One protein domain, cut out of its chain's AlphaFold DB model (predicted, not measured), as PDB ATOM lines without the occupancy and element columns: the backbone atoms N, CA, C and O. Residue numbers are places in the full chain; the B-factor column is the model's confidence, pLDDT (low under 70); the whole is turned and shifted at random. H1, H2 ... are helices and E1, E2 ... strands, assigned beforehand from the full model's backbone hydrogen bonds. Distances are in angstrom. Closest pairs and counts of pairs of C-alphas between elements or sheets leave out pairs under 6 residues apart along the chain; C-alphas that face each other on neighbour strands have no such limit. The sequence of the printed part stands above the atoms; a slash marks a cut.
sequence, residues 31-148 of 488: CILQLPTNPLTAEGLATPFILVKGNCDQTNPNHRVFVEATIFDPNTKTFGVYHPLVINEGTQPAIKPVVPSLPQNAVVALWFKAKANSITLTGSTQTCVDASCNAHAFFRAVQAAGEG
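This is residues 31 to 148 of the 488 residues of the protein "DUF4142 domain-containing protein" of Linnemannia elongata AG-77 (UniProt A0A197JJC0). Two small sheets stand partly face to face as a loose sandwich: four short strands, E5 E2 E1 E7, cover one end of a longer three-stranded ribbon, E4 E3 E6. H2 packs slantwise on the ribbon over E3 and E6, and the short H1 grazes the ribbon. The printed part has 118 residues, with elements in the order E1 H1 E2 E3 E4 E5 E6 E7 H2; under half of the residues, 56, are in named elements, and the class is mixed, helices and strands. The four-stranded sheet is mixed, and the ribbon is antiparallel. The whole is compact, with a radius of gyration of the C-alphas of 14.7 A, yet elongated, spanning 50 by 28 by 23 A.

The four-stranded sheet holds E5, residues 86 to 88, E2, residues 49 to 51, E1, residues 31 to 35 and 12.8 A long, and E7, residues 118 to 123 and 16.9 A long. E1 begins at C-alpha 31, (152.868, 131.619, 154.110). The other sheet holds E4, residues 78 to 82, 13.9 A, E3, residues 65 to 73, 26.9 A, and E6, residues 107 to 114, 23.9 A. E3 begins at C-alpha 65, (159.039, 127.108, 151.608). H1 is residues 42 to 46, 6.3 A. H2, residues 135 to 146, is 16.7 A long and ends at C-alpha 146, (153.969, 106.041, 126.814).

In the four-stranded sheet, E1 and E7 are parallel, with N 33 and O 120 at 2.9 A. E2 and E1 are antiparallel, with N 34 and O 50 at 2.8 A. E5 and E2 are parallel, with N 51 and O 87 at 2.8 A. The sheets form a sandwich, two sheets face to face, with strands at 33 degrees; Phe 66 of E3 and Val 86 of E5 have C-alphas 6.5 A apart, the closest of that pair. E3 and E6 are antiparallel, with N 68 and O 111 at 2.9 A. E3 and E4 are a hairpin, with N 71 and O 80 at 2.8 A. H2 on one face of the ribbon makes two layers, a helix layer over a sheet, at a height over the sheet of 8.7 A; on the local plane it stands at 39 degrees to E6, and the closest C-alphas, Ala 109 and Ala 135, are 5.2 A apart. In H1 and H2 every O i to N i+4 pair is within hydrogen-bond range.

The two C-alphas farthest apart, of Gly 54 and Gly 148, are 50.1 A apart. The printed part has no cut. The links E2 to E3, E5 to E6 and E7 to H2 are long. The mean pLDDT of the printed part is 92.0, and residues 147 to 148 are under 70.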
ATOM      1  N   CYS A  31     151.930 131.034 155.061       88.25
ATOM      2  CA  CYS A  31     152.868 131.619 154.110       88.25
ATOM      3  C   CYS A  31     152.169 132.066 152.829       88.25
ATOM      4  O   CYS A  31     151.305 131.363 152.309       88.25
ATOM      5  N   ILE A  32     152.613 133.189 152.270       93.12
ATOM      6  CA  ILE A  32     152.256 133.608 150.916       93.12
ATOM      7  C   ILE A  32     153.522 133.538 150.065       93.12
ATOM      8  O   ILE A  32     154.536 134.149 150.407       93.12
ATOM      9  N   LEU A  33     153.464 132.766 148.981       96.12
ATOM     10  CA  LEU A  33     154.537 132.651 148.002       96.12
ATOM     11  C   LEU A  33     154.085 133.292 146.692       96.12
ATOM     12  O   LEU A  33     153.099 132.869 146.085       96.12
ATOM     13  N   GLN A  34     154.816 134.304 146.249       97.00
ATOM     14  CA  GLN A  34     154.599 134.959 144.971       97.00
ATOM     15  C   GLN A  34     155.445 134.287 143.888       97.00
ATOM     16  O   GLN A  34     156.675 134.223 143.976       97.00
ATOM     17  N   LEU A  35     154.763 133.781 142.861       97.69
ATOM     18  CA  LEU A  35     155.377 133.162 141.693       97.69
ATOM     19  C   LEU A  35     155.859 134.239 140.712       97.69
ATOM     20  O   LEU A  35     155.167 135.249 140.528       97.69
ATOM     21  N   PRO A  36     156.992 134.010 140.025       97.75
ATOM     22  CA  PRO A  36     157.463 134.910 138.982       97.75
ATOM     23  C   PRO A  36     156.531 134.908 137.761       97.75
ATOM     24  O   PRO A  36     155.620 134.085 137.626       97.75
ATOM     25  N   THR A  37     156.751 135.842 136.840       96.56
ATOM     26  CA  THR A  37     156.134 135.799 135.510       96.56
ATOM     27  C   THR A  37     156.600 134.559 134.753       96.56
ATOM     28  O   THR A  37     157.786 134.248 134.755       96.56
ATOM     29  N   ASN A  38     155.673 133.866 134.086       95.69
ATOM     30  CA  ASN A  38     155.954 132.669 133.285       95.69
ATOM     31  C   ASN A  38     156.745 131.574 134.043       95.69
ATOM     32  O   ASN A  38     157.775 131.118 133.552       95.69
ATOM     33  N   PRO A  39     156.272 131.083 135.205       96.69
ATOM     34  CA  PRO A  39     157.052 130.237 136.122       96.69
ATOM     35  C   PRO A  39     157.391 128.837 135.573       96.69
ATOM     36  O   PRO A  39     158.062 128.056 136.238       96.69
ATOM     37  N   LEU A  40     156.917 128.508 134.368       97.38
ATOM     38  CA  LEU A  40     157.158 127.243 133.671       97.38
ATOM     39  C   LEU A  40     158.218 127.363 132.556       97.38
ATOM     40  O   LEU A  40     158.473 126.381 131.864       97.38
ATOM     41  N   THR A  41     158.818 128.542 132.351       97.62
ATOM     42  CA  THR A  41     159.904 128.763 131.376       97.62
ATOM     43  C   THR A  41     161.273 128.720 132.052       97.62
ATOM     44  O   THR A  41     161.372 128.795 133.274       97.62
ATOM     45  N   ALA A  42     162.354 128.639 131.269       97.94
ATOM     46  CA  ALA A  42     163.720 128.654 131.798       97.94
ATOM     47  C   ALA A  42     163.999 129.903 132.654       97.94
ATOM     48  O   ALA A  42     164.525 129.807 133.761       97.94
ATOM     49  N   GLU A  43     163.591 131.072 132.160       98.00
ATOM     50  CA  GLU A  43     163.728 132.344 132.869       98.00
ATOM     51  C   GLU A  43     162.854 132.393 134.128       98.00
ATOM     52  O   GLU A  43     163.330 132.796 135.188       98.00
ATOM     53  N   GLY A  44     161.605 131.922 134.046       97.88
ATOM     54  CA  GLY A  44     160.705 131.876 135.195       97.88
ATOM     55  C   GLY A  44     161.199 130.938 136.295       97.88
ATOM     56  O   GLY A  44     161.177 131.311 137.462       97.88
ATOM     57  N   LEU A  45     161.720 129.760 135.938       98.38
ATOM     58  CA  LEU A  45     162.329 128.825 136.891       98.38
ATOM     59  C   LEU A  45     163.546 129.437 137.600       98.38
ATOM     60  O   LEU A  45     163.718 129.238 138.803       98.38
ATOM     61  N   ALA A  46     164.371 130.191 136.872       98.31
ATOM     62  CA  ALA A  46     165.562 130.848 137.408       98.31
ATOM     63  C   ALA A  46     165.278 132.182 138.120       98.31
ATOM     64  O   ALA A  46     166.173 132.755 138.747       98.31
ATOM     65  N   THR A  47     164.047 132.685 138.042       98.56
ATOM     66  CA  THR A  47     163.626 133.877 138.777       98.56
ATOM     67  C   THR A  47     163.229 133.474 140.200       98.56
ATOM     68  O   THR A  47     162.435 132.547 140.363       98.56
ATOM     69  N   PRO A  48     163.751 134.138 141.250       98.12
ATOM     70  CA  PRO A  48     163.409 133.785 142.620       98.12
ATOM     71  C   PRO A  48     161.905 133.872 142.894       98.12
ATOM     72  O   PRO A  48     161.250 134.860 142.563       98.12
ATOM     73  N   PHE A  49     161.376 132.846 143.552       98.25
ATOM     74  CA  PHE A  49     160.024 132.836 144.089       98.25
ATOM     75  C   PHE A  49     160.059 133.591 145.417       98.25
ATOM     76  O   PHE A  49     160.912 133.326 146.272       98.25
ATOM     77  N   ILE A  50     159.164 134.557 145.582       98.00
ATOM     78  CA  ILE A  50     159.263 135.524 146.673       98.00
ATOM     79  C   ILE A  50     158.344 135.108 147.814       98.00
ATOM     80  O   ILE A  50     157.128 135.023 147.656       98.00
ATOM     81  N   LEU A  51     158.929 134.845 148.978       96.25
ATOM     82  CA  LEU A  51     158.194 134.647 150.217       96.25
ATOM     83  C   LEU A  51     157.842 136.021 150.797       96.25
ATOM     84  O   LEU A  51     158.735 136.780 151.181       96.25
ATOM     85  N   VAL A  52     156.548 136.339 150.823       94.06
ATOM     86  CA  VAL A  52     156.039 137.666 151.202       94.06
ATOM     87  C   VAL A  52     156.325 137.956 152.678       94.06
ATOM     88  O   VAL A  52     156.080 137.112 153.555       94.06
ATOM     89  N   LYS A  53     156.846 139.157 152.958       88.12
ATOM     90  CA  LYS A  53     157.240 139.571 154.308       88.12
ATOM     91  C   LYS A  53     156.011 139.756 155.201       88.12
ATOM     92  O   LYS A  53     154.954 140.187 154.762       88.12
ATOM     93  N   GLY A  54     156.160 139.452 156.491       81.44
ATOM     94  CA  GLY A  54     155.085 139.577 157.487       81.44
ATOM     95  C   GLY A  54     154.203 138.331 157.613       81.44
ATOM     96  O   GLY A  54     153.569 138.148 158.648       81.44
ATOM     97  N   ASN A  55     154.234 137.431 156.626       84.94
ATOM     98  CA  ASN A  55     153.578 136.124 156.686       84.94
ATOM     99  C   ASN A  55     154.529 135.026 157.167       84.94
ATOM    100  O   ASN A  55     154.252 134.317 158.133       84.94
ATOM    101  N   CYS A  56     155.655 134.893 156.469       90.94
ATOM    102  CA  CYS A  56     156.666 133.878 156.715       90.94
ATOM    103  C   CYS A  56     158.065 134.456 156.512       90.94
ATOM    104  O   CYS A  56     158.239 135.528 155.940       90.94
ATOM    105  N   ASP A  57     159.063 133.735 157.016       92.25
ATOM    106  CA  ASP A  57     160.470 134.111 156.907       92.25
ATOM    107  C   ASP A  57     161.282 132.864 156.570       92.25
ATOM    108  O   ASP A  57     161.336 131.917 157.352       92.25
ATOM    109  N   GLN A  58     161.932 132.862 155.414       93.56
ATOM    110  CA  GLN A  58     162.715 131.745 154.907       93.56
ATOM    111  C   GLN A  58     163.901 131.392 155.825       93.56
ATOM    112  O   GLN A  58     164.372 130.249 155.834       93.56
ATOM    113  N   THR A  59     164.367 132.331 156.655       92.88
ATOM    114  CA  THR A  59     165.405 132.074 157.664       92.88
ATOM    115  C   THR A  59     164.871 131.303 158.872       92.88
ATOM    116  O   THR A  59     165.635 130.573 159.510       92.88
ATOM    117  N   ASN A  60     163.562 131.367 159.143       89.12
ATOM    118  CA  ASN A  60     162.917 130.629 160.224       89.12
ATOM    119  C   ASN A  60     162.687 129.159 159.814       89.12
ATOM    120  O   ASN A  60     161.910 128.883 158.894       89.12
ATOM    121  N   PRO A  61     163.273 128.176 160.527       83.75
ATOM    122  CA  PRO A  61     163.153 126.756 160.189       83.75
ATOM    123  C   PRO A  61     161.720 126.214 160.085       83.75
ATOM    124  O   PRO A  61     161.509 125.209 159.406       83.75
ATOM    125  N   ASN A  62     160.745 126.852 160.741       81.81
ATOM    126  CA  ASN A  62     159.340 126.438 160.729       81.81
ATOM    127  C   ASN A  62     158.506 127.126 159.639       81.81
ATOM    128  O   ASN A  62     157.355 126.753 159.448       81.81
ATOM    129  N   HIS A  63     159.051 128.127 158.946       87.75
ATOM    130  CA  HIS A  63     158.331 128.891 157.917       87.75
ATOM    131  C   HIS A  63     158.793 128.563 156.494       87.75
ATOM    132  O   HIS A  63     158.152 128.974 155.534       87.75
ATOM    133  N   ARG A  64     159.908 127.835 156.353       89.38
ATOM    134  CA  ARG A  64     160.564 127.598 155.063       89.38
ATOM    135  C   ARG A  64     159.632 127.015 154.009       89.38
ATOM    136  O   ARG A  64     158.916 126.042 154.265       89.38
ATOM    137  N   VAL A  65     159.739 127.562 152.808       92.00
ATOM    138  CA  VAL A  65     159.039 127.108 151.608       92.00
ATOM    139  C   VAL A  65     160.050 126.648 150.565       92.00
ATOM    140  O   VAL A  65     161.128 127.221 150.420       92.00
ATOM    141  N   PHE A  66     159.703 125.598 149.836       93.81
ATOM    142  CA  PHE A  66     160.523 124.991 148.803       93.81
ATOM    143  C   PHE A  66     159.683 124.733 147.557       93.81
ATOM    144  O   PHE A  66     158.498 124.404 147.657       93.81
ATOM    145  N   VAL A  67     160.320 124.856 146.397       95.69
ATOM    146  CA  VAL A  67     159.714 124.599 145.091       95.69
ATOM    147  C   VAL A  67     160.545 123.546 144.373       95.69
ATOM    148  O   VAL A  67     161.775 123.573 144.408       95.69
ATOM    149  N   GLU A  68     159.867 122.623 143.712       94.94
ATOM    150  CA  GLU A  68     160.479 121.570 142.911       94.94
ATOM    151  C   GLU A  68     159.832 121.555 141.531       94.94
ATOM    152  O   GLU A  68     158.607 121.534 141.416       94.94
ATOM    153  N   ALA A  69     160.652 121.565 140.486       97.50
ATOM    154  CA  ALA A  69     160.213 121.463 139.109       97.50
ATOM    155  C   ALA A  69     160.629 120.114 138.523       97.50
ATOM    156  O   ALA A  69     161.790 119.716 138.638       97.50
ATOM    157  N   THR A  70     159.694 119.440 137.855       97.38
ATOM    158  CA  THR A  70     160.012 118.302 136.983       97.38
ATOM    159  C   THR A  70     159.727 118.691 135.544       97.38
ATOM    160  O   THR A  70     158.660 119.221 135.229       97.38
ATOM    161  N   ILE A  71     160.703 118.435 134.685       98.25
ATOM    162  CA  ILE A  71     160.698 118.740 133.263       98.25
ATOM    163  C   ILE A  71     160.594 117.413 132.519       98.25
ATOM    164  O   ILE A  71     161.341 116.487 132.825       98.25
ATOM    165  N   PHE A  72     159.678 117.314 131.563       97.12
ATOM    166  CA  PHE A  72     159.544 116.159 130.683       97.12
ATOM    167  C   PHE A  72     159.727 116.590 129.232       97.12
ATOM    168  O   PHE A  72     159.026 117.488 128.767       97.12
ATOM    169  N   ASP A  73     160.648 115.949 128.519       95.19
ATOM    170  CA  ASP A  73     160.810 116.120 127.079       95.19
ATOM    171  C   ASP A  73     160.035 115.021 126.339       95.19
ATOM    172  O   ASP A  73     160.459 113.860 126.353       95.19
ATOM    173  N   PRO A  74     158.918 115.353 125.667       90.69
ATOM    174  CA  PRO A  74     158.133 114.364 124.940       90.69
ATOM    175  C   PRO A  74     158.866 113.786 123.719       90.69
ATOM    176  O   PRO A  74     158.534 112.677 123.304       90.69
ATOM    177  N   ASN A  75     159.858 114.489 123.156       89.50
ATOM    178  CA  ASN A  75     160.574 114.035 121.959       89.50
ATOM    179  C   ASN A  75     161.576 112.930 122.300       89.50
ATOM    180  O   ASN A  75     161.626 111.898 121.633       89.50
ATOM    181  N   THR A  76     162.370 113.144 123.350       90.81
ATOM    182  CA  THR A  76     163.392 112.181 123.794       90.81
ATOM    183  C   THR A  76     162.884 111.222 124.865       90.81
ATOM    184  O   THR A  76     163.571 110.257 125.192       90.81
ATOM    185  N   LYS A  77     161.679 111.462 125.405       91.00
ATOM    186  CA  LYS A  77     161.085 110.721 126.530       91.00
ATOM    187  C   LYS A  77     161.956 110.768 127.791       91.00
ATOM    188  O   LYS A  77     161.953 109.828 128.583       91.00
ATOM    189  N   THR A  78     162.701 111.856 127.974       92.44
ATOM    190  CA  THR A  78     163.596 112.053 129.120       92.44
ATOM    191  C   THR A  78     163.026 113.050 130.123       92.44
ATOM    192  O   THR A  78     162.094 113.802 129.836       92.44
ATOM    193  N   PHE A  79     163.591 113.032 131.328       95.69
ATOM    194  CA  PHE A  79     163.190 113.893 132.432       95.69
ATOM    195  C   PHE A  79     164.349 114.780 132.881       95.69
ATOM    196  O   PHE A  79     165.514 114.441 132.686       95.69
ATOM    197  N   GLY A  80     164.018 115.878 133.555       96.88
ATOM    198  CA  GLY A  80     164.951 116.704 134.311       96.88
ATOM    199  C   GLY A  80     164.321 117.208 135.600       96.88
ATOM    200  O   GLY A  80     163.097 117.322 135.694       96.88
ATOM    201  N   VAL A  81     165.152 117.529 136.588       96.88
ATOM    202  CA  VAL A  81     164.708 118.106 137.865       96.88
ATOM    203  C   VAL A  81     165.409 119.435 138.103       96.88
ATOM    204  O   VAL A  81     166.611 119.569 137.882       96.88
ATOM    205  N   TYR A  82     164.660 120.424 138.574       97.62
ATOM    206  CA  TYR A  82     165.183 121.741 138.919       97.62
ATOM    207  C   TYR A  82     164.578 122.216 140.244       97.62
ATOM    208  O   TYR A  82     163.417 121.943 140.536       97.62
ATOM    209  N   HIS A  83     165.352 122.937 141.054       96.94
ATOM    210  CA  HIS A  83     164.900 123.490 142.333       96.94
ATOM    211  C   HIS A  83     164.876 125.022 142.264       96.94
ATOM    212  O   HIS A  83     165.917 125.646 142.511       96.94
ATOM    213  N   PRO A  84     163.730 125.649 141.921       98.19
ATOM    214  CA  PRO A  84     163.609 127.102 141.931       98.19
ATOM    215  C   PRO A  84     163.927 127.685 143.301       98.19
ATOM    216  O   PRO A  84     163.495 127.164 144.330       98.19
ATOM    217  N   LEU A  85     164.703 128.767 143.309       98.25
ATOM    218  CA  LEU A  85     165.131 129.405 144.543       98.25
ATOM    219  C   LEU A  85     163.968 130.179 145.173       98.25
ATOM    220  O   LEU A  85     163.313 130.969 144.498       98.25
ATOM    221  N   VAL A  86     163.763 129.999 146.478       98.25
ATOM    222  CA  VAL A  86     162.842 130.816 147.278       98.25
ATOM    223  C   VAL A  86     163.648 131.771 148.151       98.25
ATOM    224  O   VAL A  86     164.549 131.327 148.867       98.25
ATOM    225  N   ILE A  87     163.314 133.062 148.118       98.00
ATOM    226  CA  ILE A  87     163.946 134.103 148.946       98.00
ATOM    227  C   ILE A  87     162.893 134.949 149.663       98.00
ATOM    228  O   ILE A  87     161.734 134.983 149.258       98.00
ATOM    229  N   ASN A  88     163.302 135.659 150.713       97.38
ATOM    230  CA  ASN A  88     162.438 136.629 151.380       97.38
ATOM    231  C   ASN A  88     162.239 137.873 150.506       97.38
ATOM    232  O   ASN A  88     163.176 138.355 149.863       97.38
ATOM    233  N   GLU A  89     161.035 138.431 150.531       96.75
ATOM    234  CA  GLU A  89     160.736 139.725 149.923       96.75
ATOM    235  C   GLU A  89     161.707 140.823 150.384       96.75
ATOM    236  O   GLU A  89     162.053 140.934 151.562       96.75
ATOM    237  N   GLY A  90     162.167 141.633 149.426       95.06
ATOM    238  CA  GLY A  90     163.146 142.696 149.662       95.06
ATOM    239  C   GLY A  90     164.596 142.217 149.795       95.06
ATOM    240  O   GLY A  90     165.474 143.038 150.053       95.06
ATOM    241  N   THR A  91     164.875 140.922 149.610       96.56
ATOM    242  CA  THR A  91     166.246 140.381 149.605       96.56
ATOM    243  C   THR A  91     166.718 140.029 148.196       96.56
ATOM    244  O   THR A  91     165.927 139.964 147.256       96.56
ATOM    245  N   GLN A  92     168.025 139.811 148.048       96.75
ATOM    246  CA  GLN A  92     168.633 139.293 146.823       96.75
ATOM    247  C   GLN A  92     169.241 137.910 147.084       96.75
ATOM    248  O   GLN A  92     169.743 137.679 148.194       96.75
ATOM    249  N   PRO A  93     169.246 137.005 146.086       97.88
ATOM    250  CA  PRO A  93     169.969 135.743 146.178       97.88
ATOM    251  C   PRO A  93     171.435 135.960 146.558       97.88
ATOM    252  O   PRO A  93     172.064 136.909 146.091       97.88
ATOM    253  N   ALA A  94     172.001 135.056 147.358       97.50
ATOM    254  CA  ALA A  94     173.437 135.067 147.642       97.50
ATOM    255  C   ALA A  94     174.255 134.794 146.369       97.50
ATOM    256  O   ALA A  94     175.324 135.360 146.170       97.50
ATOM    257  N   ILE A  95     173.727 133.926 145.501       98.06
ATOM    258  CA  ILE A  95     174.236 133.648 144.159       98.06
ATOM    259  C   ILE A  95     173.024 133.575 143.228       98.06
ATOM    260  O   ILE A  95     172.002 132.982 143.588       98.06
ATOM    261  N   LYS A  96     173.125 134.188 142.042       97.81
ATOM    262  CA  LYS A  96     172.058 134.166 141.031       97.81
ATOM    263  C   LYS A  96     171.711 132.711 140.657       97.81
ATOM    264  O   LYS A  96     172.640 131.938 140.421       97.81
ATOM    265  N   PRO A  97     170.421 132.328 140.581       98.19
ATOM    266  CA  PRO A  97     170.043 130.978 140.173       98.19
ATOM    267  C   PRO A  97     170.565 130.620 138.781       98.19
ATOM    268  O   PRO A  97     170.643 131.469 137.888       98.19
ATOM    269  N   VAL A  98     170.893 129.345 138.595       97.94
ATOM    270  CA  VAL A  98     171.294 128.789 137.301       97.94
ATOM    271  C   VAL A  98     170.084 128.791 136.373       97.94
ATOM    272  O   VAL A  98     169.019 128.307 136.754       97.94
ATOM    273  N   VAL A  99     170.234 129.311 135.155       98.19
ATOM    274  CA  VAL A  99     169.170 129.252 134.143       98.19
ATOM    275  C   VAL A  99     169.185 127.866 133.494       98.19
ATOM    276  O   VAL A  99     170.188 127.525 132.865       98.19
ATOM    277  N   PRO A 100     168.125 127.047 133.641       97.56
ATOM    278  CA  PRO A 100     168.111 125.709 133.069       97.56
ATOM    279  C   PRO A 100     167.951 125.766 131.546       97.56
ATOM    280  O   PRO A 100     167.192 126.579 131.019       97.56
ATOM    281  N   SER A 101     168.615 124.857 130.833       96.50
ATOM    282  CA  SER A 101     168.360 124.642 129.406       96.50
ATOM    283  C   SER A 101     167.163 123.708 129.247       96.50
ATOM    284  O   SER A 101     167.247 122.527 129.585       96.50
ATOM    285  N   LEU A 102     166.028 124.237 128.784       96.31
ATOM    286  CA  LEU A 102     164.818 123.444 128.572       96.31
ATOM    287  C   LEU A 102     164.766 122.910 127.133       96.31
ATOM    288  O   LEU A 102     164.929 123.697 126.197       96.31
ATOM    289  N   PRO A 103     164.488 121.608 126.931       93.69
ATOM    290  CA  PRO A 103     164.234 121.061 125.603       93.69
ATOM    291  C   PRO A 103     163.058 121.755 124.910       93.69
ATOM    292  O   PRO A 103     162.124 122.247 125.551       93.69
ATOM    293  N   GLN A 104     163.076 121.761 123.578       92.12
ATOM    294  CA  GLN A 104     161.964 122.295 122.803       92.12
ATOM    295  C   GLN A 104     160.691 121.485 123.086       92.12
ATOM    296  O   GLN A 104     160.704 120.257 123.041       92.12
ATOM    297  N   ASN A 105     159.582 122.180 123.355       91.19
ATOM    298  CA  ASN A 105     158.291 121.590 123.734       91.19
ATOM    299  C   ASN A 105     158.309 120.801 125.056       91.19
ATOM    300  O   ASN A 105     157.410 119.993 125.298       91.19
ATOM    301  N   ALA A 106     159.303 121.032 125.922       96.44
ATOM    302  CA  ALA A 106     159.318 120.427 127.242       96.44
ATOM    303  C   ALA A 106     158.079 120.829 128.054       96.44
ATOM    304  O   ALA A 106     157.657 121.988 128.069       96.44
ATOM    305  N   VAL A 107     157.517 119.862 128.774       97.75
ATOM    306  CA  VAL A 107     156.397 120.075 129.688       97.75
ATOM    307  C   VAL A 107     156.951 120.196 131.101       97.75
ATOM    308  O   VAL A 107     157.531 119.251 131.634       97.75
ATOM    309  N   VAL A 108     156.777 121.367 131.709       98.31
ATOM    310  CA  VAL A 108     157.264 121.679 133.060       98.31
ATOM    311  C   VAL A 108     156.100 121.676 134.040       98.31
ATOM    312  O   VAL A 108     155.060 122.275 133.763       98.31
ATOM    313  N   ALA A 109     156.273 121.045 135.198       97.31
ATOM    314  CA  ALA A 109     155.348 121.157 136.321       97.31
ATOM    315  C   ALA A 109     156.084 121.486 137.621       97.31
ATOM    316  O   ALA A 109     157.251 121.127 137.787       97.31
ATOM    317  N   LEU A 110     155.384 122.176 138.523       97.06
ATOM    318  CA  LEU A 110     155.893 122.654 139.807       97.06
ATOM    319  C   LEU A 110     155.140 122.004 140.965       97.06
ATOM    320  O   LEU A 110     153.917 121.874 140.909       97.06
ATOM    321  N   TRP A 111     155.859 121.690 142.037       93.56
ATOM    322  CA  TRP A 111     155.318 121.253 143.320       93.56
ATOM    323  C   TRP A 111     155.868 122.123 144.445       93.56
ATOM    324  O   TRP A 111     157.054 122.462 144.462       93.56
ATOM    325  N   PHE A 112     155.007 122.459 145.403       91.12
ATOM    326  CA  PHE A 112     155.328 123.360 146.507       91.12
ATOM    327  C   PHE A 112     155.298 122.606 147.834       91.12
ATOM    328  O   PHE A 112     154.369 121.849 148.118       91.12
ATOM    329  N   LYS A 113     156.316 122.823 148.669       85.69
ATOM    330  CA  LYS A 113     156.432 122.231 150.009       85.69
ATOM    331  C   LYS A 113     156.647 123.348 151.022       85.69
ATOM    332  O   LYS A 113     157.568 124.144 150.864       85.69
ATOM    333  N   ALA A 114     155.854 123.380 152.085       83.62
ATOM    334  CA  ALA A 114     156.019 124.329 153.184       83.62
ATOM    335  C   ALA A 114     156.266 123.593 154.505       83.62
ATOM    336  O   ALA A 114     155.691 122.536 154.759       83.62
ATOM    337  N   LYS A 115     157.133 124.155 155.352       78.31
ATOM    338  CA  LYS A 115     157.285 123.758 156.763       78.31
ATOM    339  C   LYS A 115     156.226 124.383 157.671       78.31
ATOM    340  O   LYS A 115     156.051 123.921 158.795       78.31
ATOM    341  N   ALA A 116     155.571 125.427 157.176       74.81
ATOM    342  CA  ALA A 116     154.523 126.158 157.863       74.81
ATOM    343  C   ALA A 116     153.168 125.434 157.757       74.81
ATOM    344  O   ALA A 116     153.070 124.391 157.111       74.81
ATOM    345  N   ASN A 117     152.120 125.980 158.384       71.50
ATOM    346  CA  ASN A 117     150.798 125.338 158.397       71.50
ATOM    347  C   ASN A 117     150.135 125.324 157.020       71.50
ATOM    348  O   ASN A 117     149.450 124.364 156.674       71.50
ATOM    349  N   SER A 118     150.307 126.398 156.252       75.31
ATOM    350  CA  SER A 118     149.728 126.528 154.921       75.31
ATOM    351  C   SER A 118     150.619 127.367 154.009       75.31
ATOM    352  O   SER A 118     151.477 128.130 154.466       75.31
ATOM    353  N   ILE A 119     150.407 127.208 152.704       85.44
ATOM    354  CA  ILE A 119     151.003 128.033 151.659       85.44
ATOM    355  C   ILE A 119     149.901 128.511 150.717       85.44
ATOM    356  O   ILE A 119     149.115 127.711 150.214       85.44
ATOM    357  N   THR A 120     149.855 129.816 150.478       88.75
ATOM    358  CA  THR A 120     149.001 130.451 149.471       88.75
ATOM    359  C   THR A 120     149.877 130.921 148.320       88.75
ATOM    360  O   THR A 120     150.862 131.627 148.540       88.75
ATOM    361  N   LEU A 121     149.536 130.527 147.096       92.88
ATOM    362  CA  LEU A 121     150.267 130.921 145.893       92.88
ATOM    363  C   LEU A 121     149.639 132.187 145.297       92.88
ATOM    364  O   LEU A 121     148.420 132.279 145.177       92.88
ATOM    365  N   THR A 122     150.467 133.155 144.906       94.19
ATOM    366  CA  THR A 122     150.049 134.411 144.252       94.19
ATOM    367  C   THR A 122     150.921 134.707 143.026       94.19
ATOM    368  O   THR A 122     151.894 133.999 142.767       94.19
ATOM    369  N   GLY A 123     150.580 135.729 142.235       93.38
ATOM    370  CA  GLY A 123     151.258 136.016 140.964       93.38
ATOM    371  C   GLY A 123     150.751 135.122 139.828       93.38
ATOM    372  O   GLY A 123     149.541 134.928 139.686       93.38
ATOM    373  N   SER A 124     151.657 134.571 139.014       93.62
ATOM    374  CA  SER A 124     151.317 133.743 137.838       93.62
ATOM    375  C   SER A 124     150.837 132.340 138.227       93.62
ATOM    376  O   SER A 124     151.580 131.363 138.152       93.62
ATOM    377  N   THR A 125     149.589 132.244 138.671       93.00
ATOM    378  CA  THR A 125     149.015 131.030 139.274       93.00
ATOM    379  C   THR A 125     147.980 130.327 138.396       93.00
ATOM    380  O   THR A 125     147.305 129.408 138.845       93.00
ATOM    381  N   GLN A 126     147.855 130.717 137.123       91.62
ATOM    382  CA  GLN A 126     146.761 130.289 136.241       91.62
ATOM    383  C   GLN A 126     146.691 128.767 136.032       91.62
ATOM    384  O   GLN A 126     145.620 128.225 135.779       91.62
ATOM    385  N   THR A 127     147.826 128.071 136.125       88.44
ATOM    386  CA  THR A 127     147.927 126.610 135.953       88.44
ATOM    387  C   THR A 127     148.008 125.863 137.284       88.44
ATOM    388  O   THR A 127     148.280 124.659 137.293       88.44
ATOM    389  N   CYS A 128     147.819 126.566 138.404       86.75
ATOM    390  CA  CYS A 128     148.025 126.031 139.739       86.75
ATOM    391  C   CYS A 128     146.725 125.518 140.354       86.75
ATOM    392  O   CYS A 128     145.697 126.191 140.331       86.75
ATOM    393  N   VAL A 129     146.799 124.315 140.916       78.38
ATOM    394  CA  VAL A 129     145.738 123.678 141.697       78.38
ATOM    395  C   VAL A 129     146.404 123.068 142.925       78.38
ATOM    396  O   VAL A 129     147.387 122.326 142.807       78.38
ATOM    397  N   ASP A 130     145.887 123.421 144.102       76.56
ATOM    398  CA  ASP A 130     146.474 123.102 145.403       76.56
ATOM    399  C   ASP A 130     147.963 123.507 145.479       76.56
ATOM    400  O   ASP A 130     148.343 124.620 145.120       76.56
ATOM    401  N   ALA A 131     148.828 122.600 145.939       81.00
ATOM    402  CA  ALA A 131     150.268 122.808 146.068       81.00
ATOM    403  C   ALA A 131     151.049 122.383 144.807       81.00
ATOM    404  O   ALA A 131     152.173 121.880 144.912       81.00
ATOM    405  N   SER A 132     150.479 122.564 143.610       90.44
ATOM    406  CA  SER A 132     151.157 122.261 142.342       90.44
ATOM    407  C   SER A 132     150.725 123.169 141.191       90.44
ATOM    408  O   SER A 132     149.607 123.675 141.191       90.44
ATOM    409  N   CYS A 133     151.582 123.338 140.181       94.75
ATOM    410  CA  CYS A 133     151.238 124.003 138.921       94.75
ATOM    411  C   CYS A 133     151.546 123.104 137.726       94.75
ATOM    412  O   CYS A 133     152.613 122.496 137.654       94.75
ATOM    413  N   ASN A 134     150.610 123.038 136.777       95.94
ATOM    414  CA  ASN A 134     150.706 122.274 135.528       95.94
ATOM    415  C   ASN A 134     150.870 120.742 135.679       95.94
ATOM    416  O   ASN A 134     151.113 120.042 134.695       95.94
ATOM    417  N   ALA A 135     150.678 120.192 136.884       88.69
ATOM    418  CA  ALA A 135     150.860 118.767 137.169       88.69
ATOM    419  C   ALA A 135     149.978 117.863 136.286       88.69
ATOM    420  O   ALA A 135     150.447 116.865 135.744       88.69
ATOM    421  N   HIS A 136     148.710 118.229 136.070       87.00
ATOM    422  CA  HIS A 136     147.811 117.431 135.231       87.00
ATOM    423  C   HIS A 136     148.282 117.371 133.766       87.00
ATOM    424  O   HIS A 136     148.219 116.311 133.136       87.00
ATOM    425  N   ALA A 137     148.730 118.491 133.191       91.50
ATOM    426  CA  ALA A 137     149.228 118.498 131.816       91.50
ATOM    427  C   ALA A 137     150.520 117.683 131.695       91.50
ATOM    428  O   ALA A 137     150.657 116.909 130.752       91.50
ATOM    429  N   PHE A 138     151.403 117.793 132.689       94.62
ATOM    430  CA  PHE A 138     152.623 117.000 132.791       94.62
ATOM    431  C   PHE A 138     152.342 115.494 132.776       94.62
ATOM    432  O   PHE A 138     152.836 114.790 131.897       94.62
ATOM    433  N   PHE A 139     151.489 114.991 133.676       88.81
ATOM    434  CA  PHE A 139     151.191 113.555 133.720       88.81
ATOM    435  C   PHE A 139     150.495 113.055 132.445       88.81
ATOM    436  O   PHE A 139     150.793 111.951 131.993       88.81
ATOM    437  N   ARG A 140     149.632 113.869 131.816       88.75
ATOM    438  CA  ARG A 140     149.044 113.533 130.505       88.75
ATOM    439  C   ARG A 140     150.093 113.444 129.402       88.75
ATOM    440  O   ARG A 140     150.020 112.532 128.590       88.75
ATOM    441  N   ALA A 141     151.053 114.367 129.362       90.94
ATOM    442  CA  ALA A 141     152.115 114.349 128.360       90.94
ATOM    443  C   ALA A 141     152.986 113.092 128.495       90.94
ATOM    444  O   ALA A 141     153.271 112.427 127.500       90.94
ATOM    445  N   VAL A 142     153.339 112.724 129.730       90.00
ATOM    446  CA  VAL A 142     154.080 111.489 130.025       90.00
ATOM    447  C   VAL A 142     153.279 110.249 129.622       90.00
ATOM    448  O   VAL A 142     153.827 109.337 129.004       90.00
ATOM    449  N   GLN A 143     151.979 110.218 129.933       85.06
ATOM    450  CA  GLN A 143     151.090 109.123 129.547       85.06
ATOM    451  C   GLN A 143     150.997 108.980 128.024       85.06
ATOM    452  O   GLN A 143     151.222 107.889 127.510       85.06
ATOM    453  N   ALA A 144     150.742 110.076 127.305       85.31
ATOM    454  CA  ALA A 144     150.638 110.079 125.848       85.31
ATOM    455  C   ALA A 144     151.941 109.611 125.176       85.31
ATOM    456  O   ALA A 144     151.912 108.823 124.234       85.31
ATOM    457  N   ALA A 145     153.102 110.019 125.699       84.50
ATOM    458  CA  ALA A 145     154.393 109.538 125.207       84.50
ATOM    459  C   ALA A 145     154.607 108.025 125.441       84.50
ATOM    460  O   ALA A 145     155.368 107.383 124.705       84.50
ATOM    461  N   GLY A 146     153.944 107.462 126.457       74.94
ATOM    462  CA  GLY A 146     153.969 106.041 126.814       74.94
ATOM    463  C   GLY A 146     153.052 105.152 125.970       74.94
ATOM    464  O   GLY A 146     153.244 103.940 125.960       74.94
ATOM    465  N   GLU A 147     152.100 105.724 125.228       66.75
ATOM    466  CA  GLU A 147     151.204 104.977 124.326       66.75
ATOM    467  C   GLU A 147     151.895 104.540 123.012       66.75
ATOM    468  O   GLU A 147     151.371 103.692 122.289       66.75
ATOM    469  N   GLY A 148     153.089 105.070 122.710       56.53
ATOM    470  CA  GLY A 148     153.936 104.660 121.576       56.53
ATOM    471  C   GLY A 148     154.975 103.571 121.909       56.53
ATOM    472  O   GLY A 148     155.074 103.097 123.035       56.53
TER     473      GLY A 148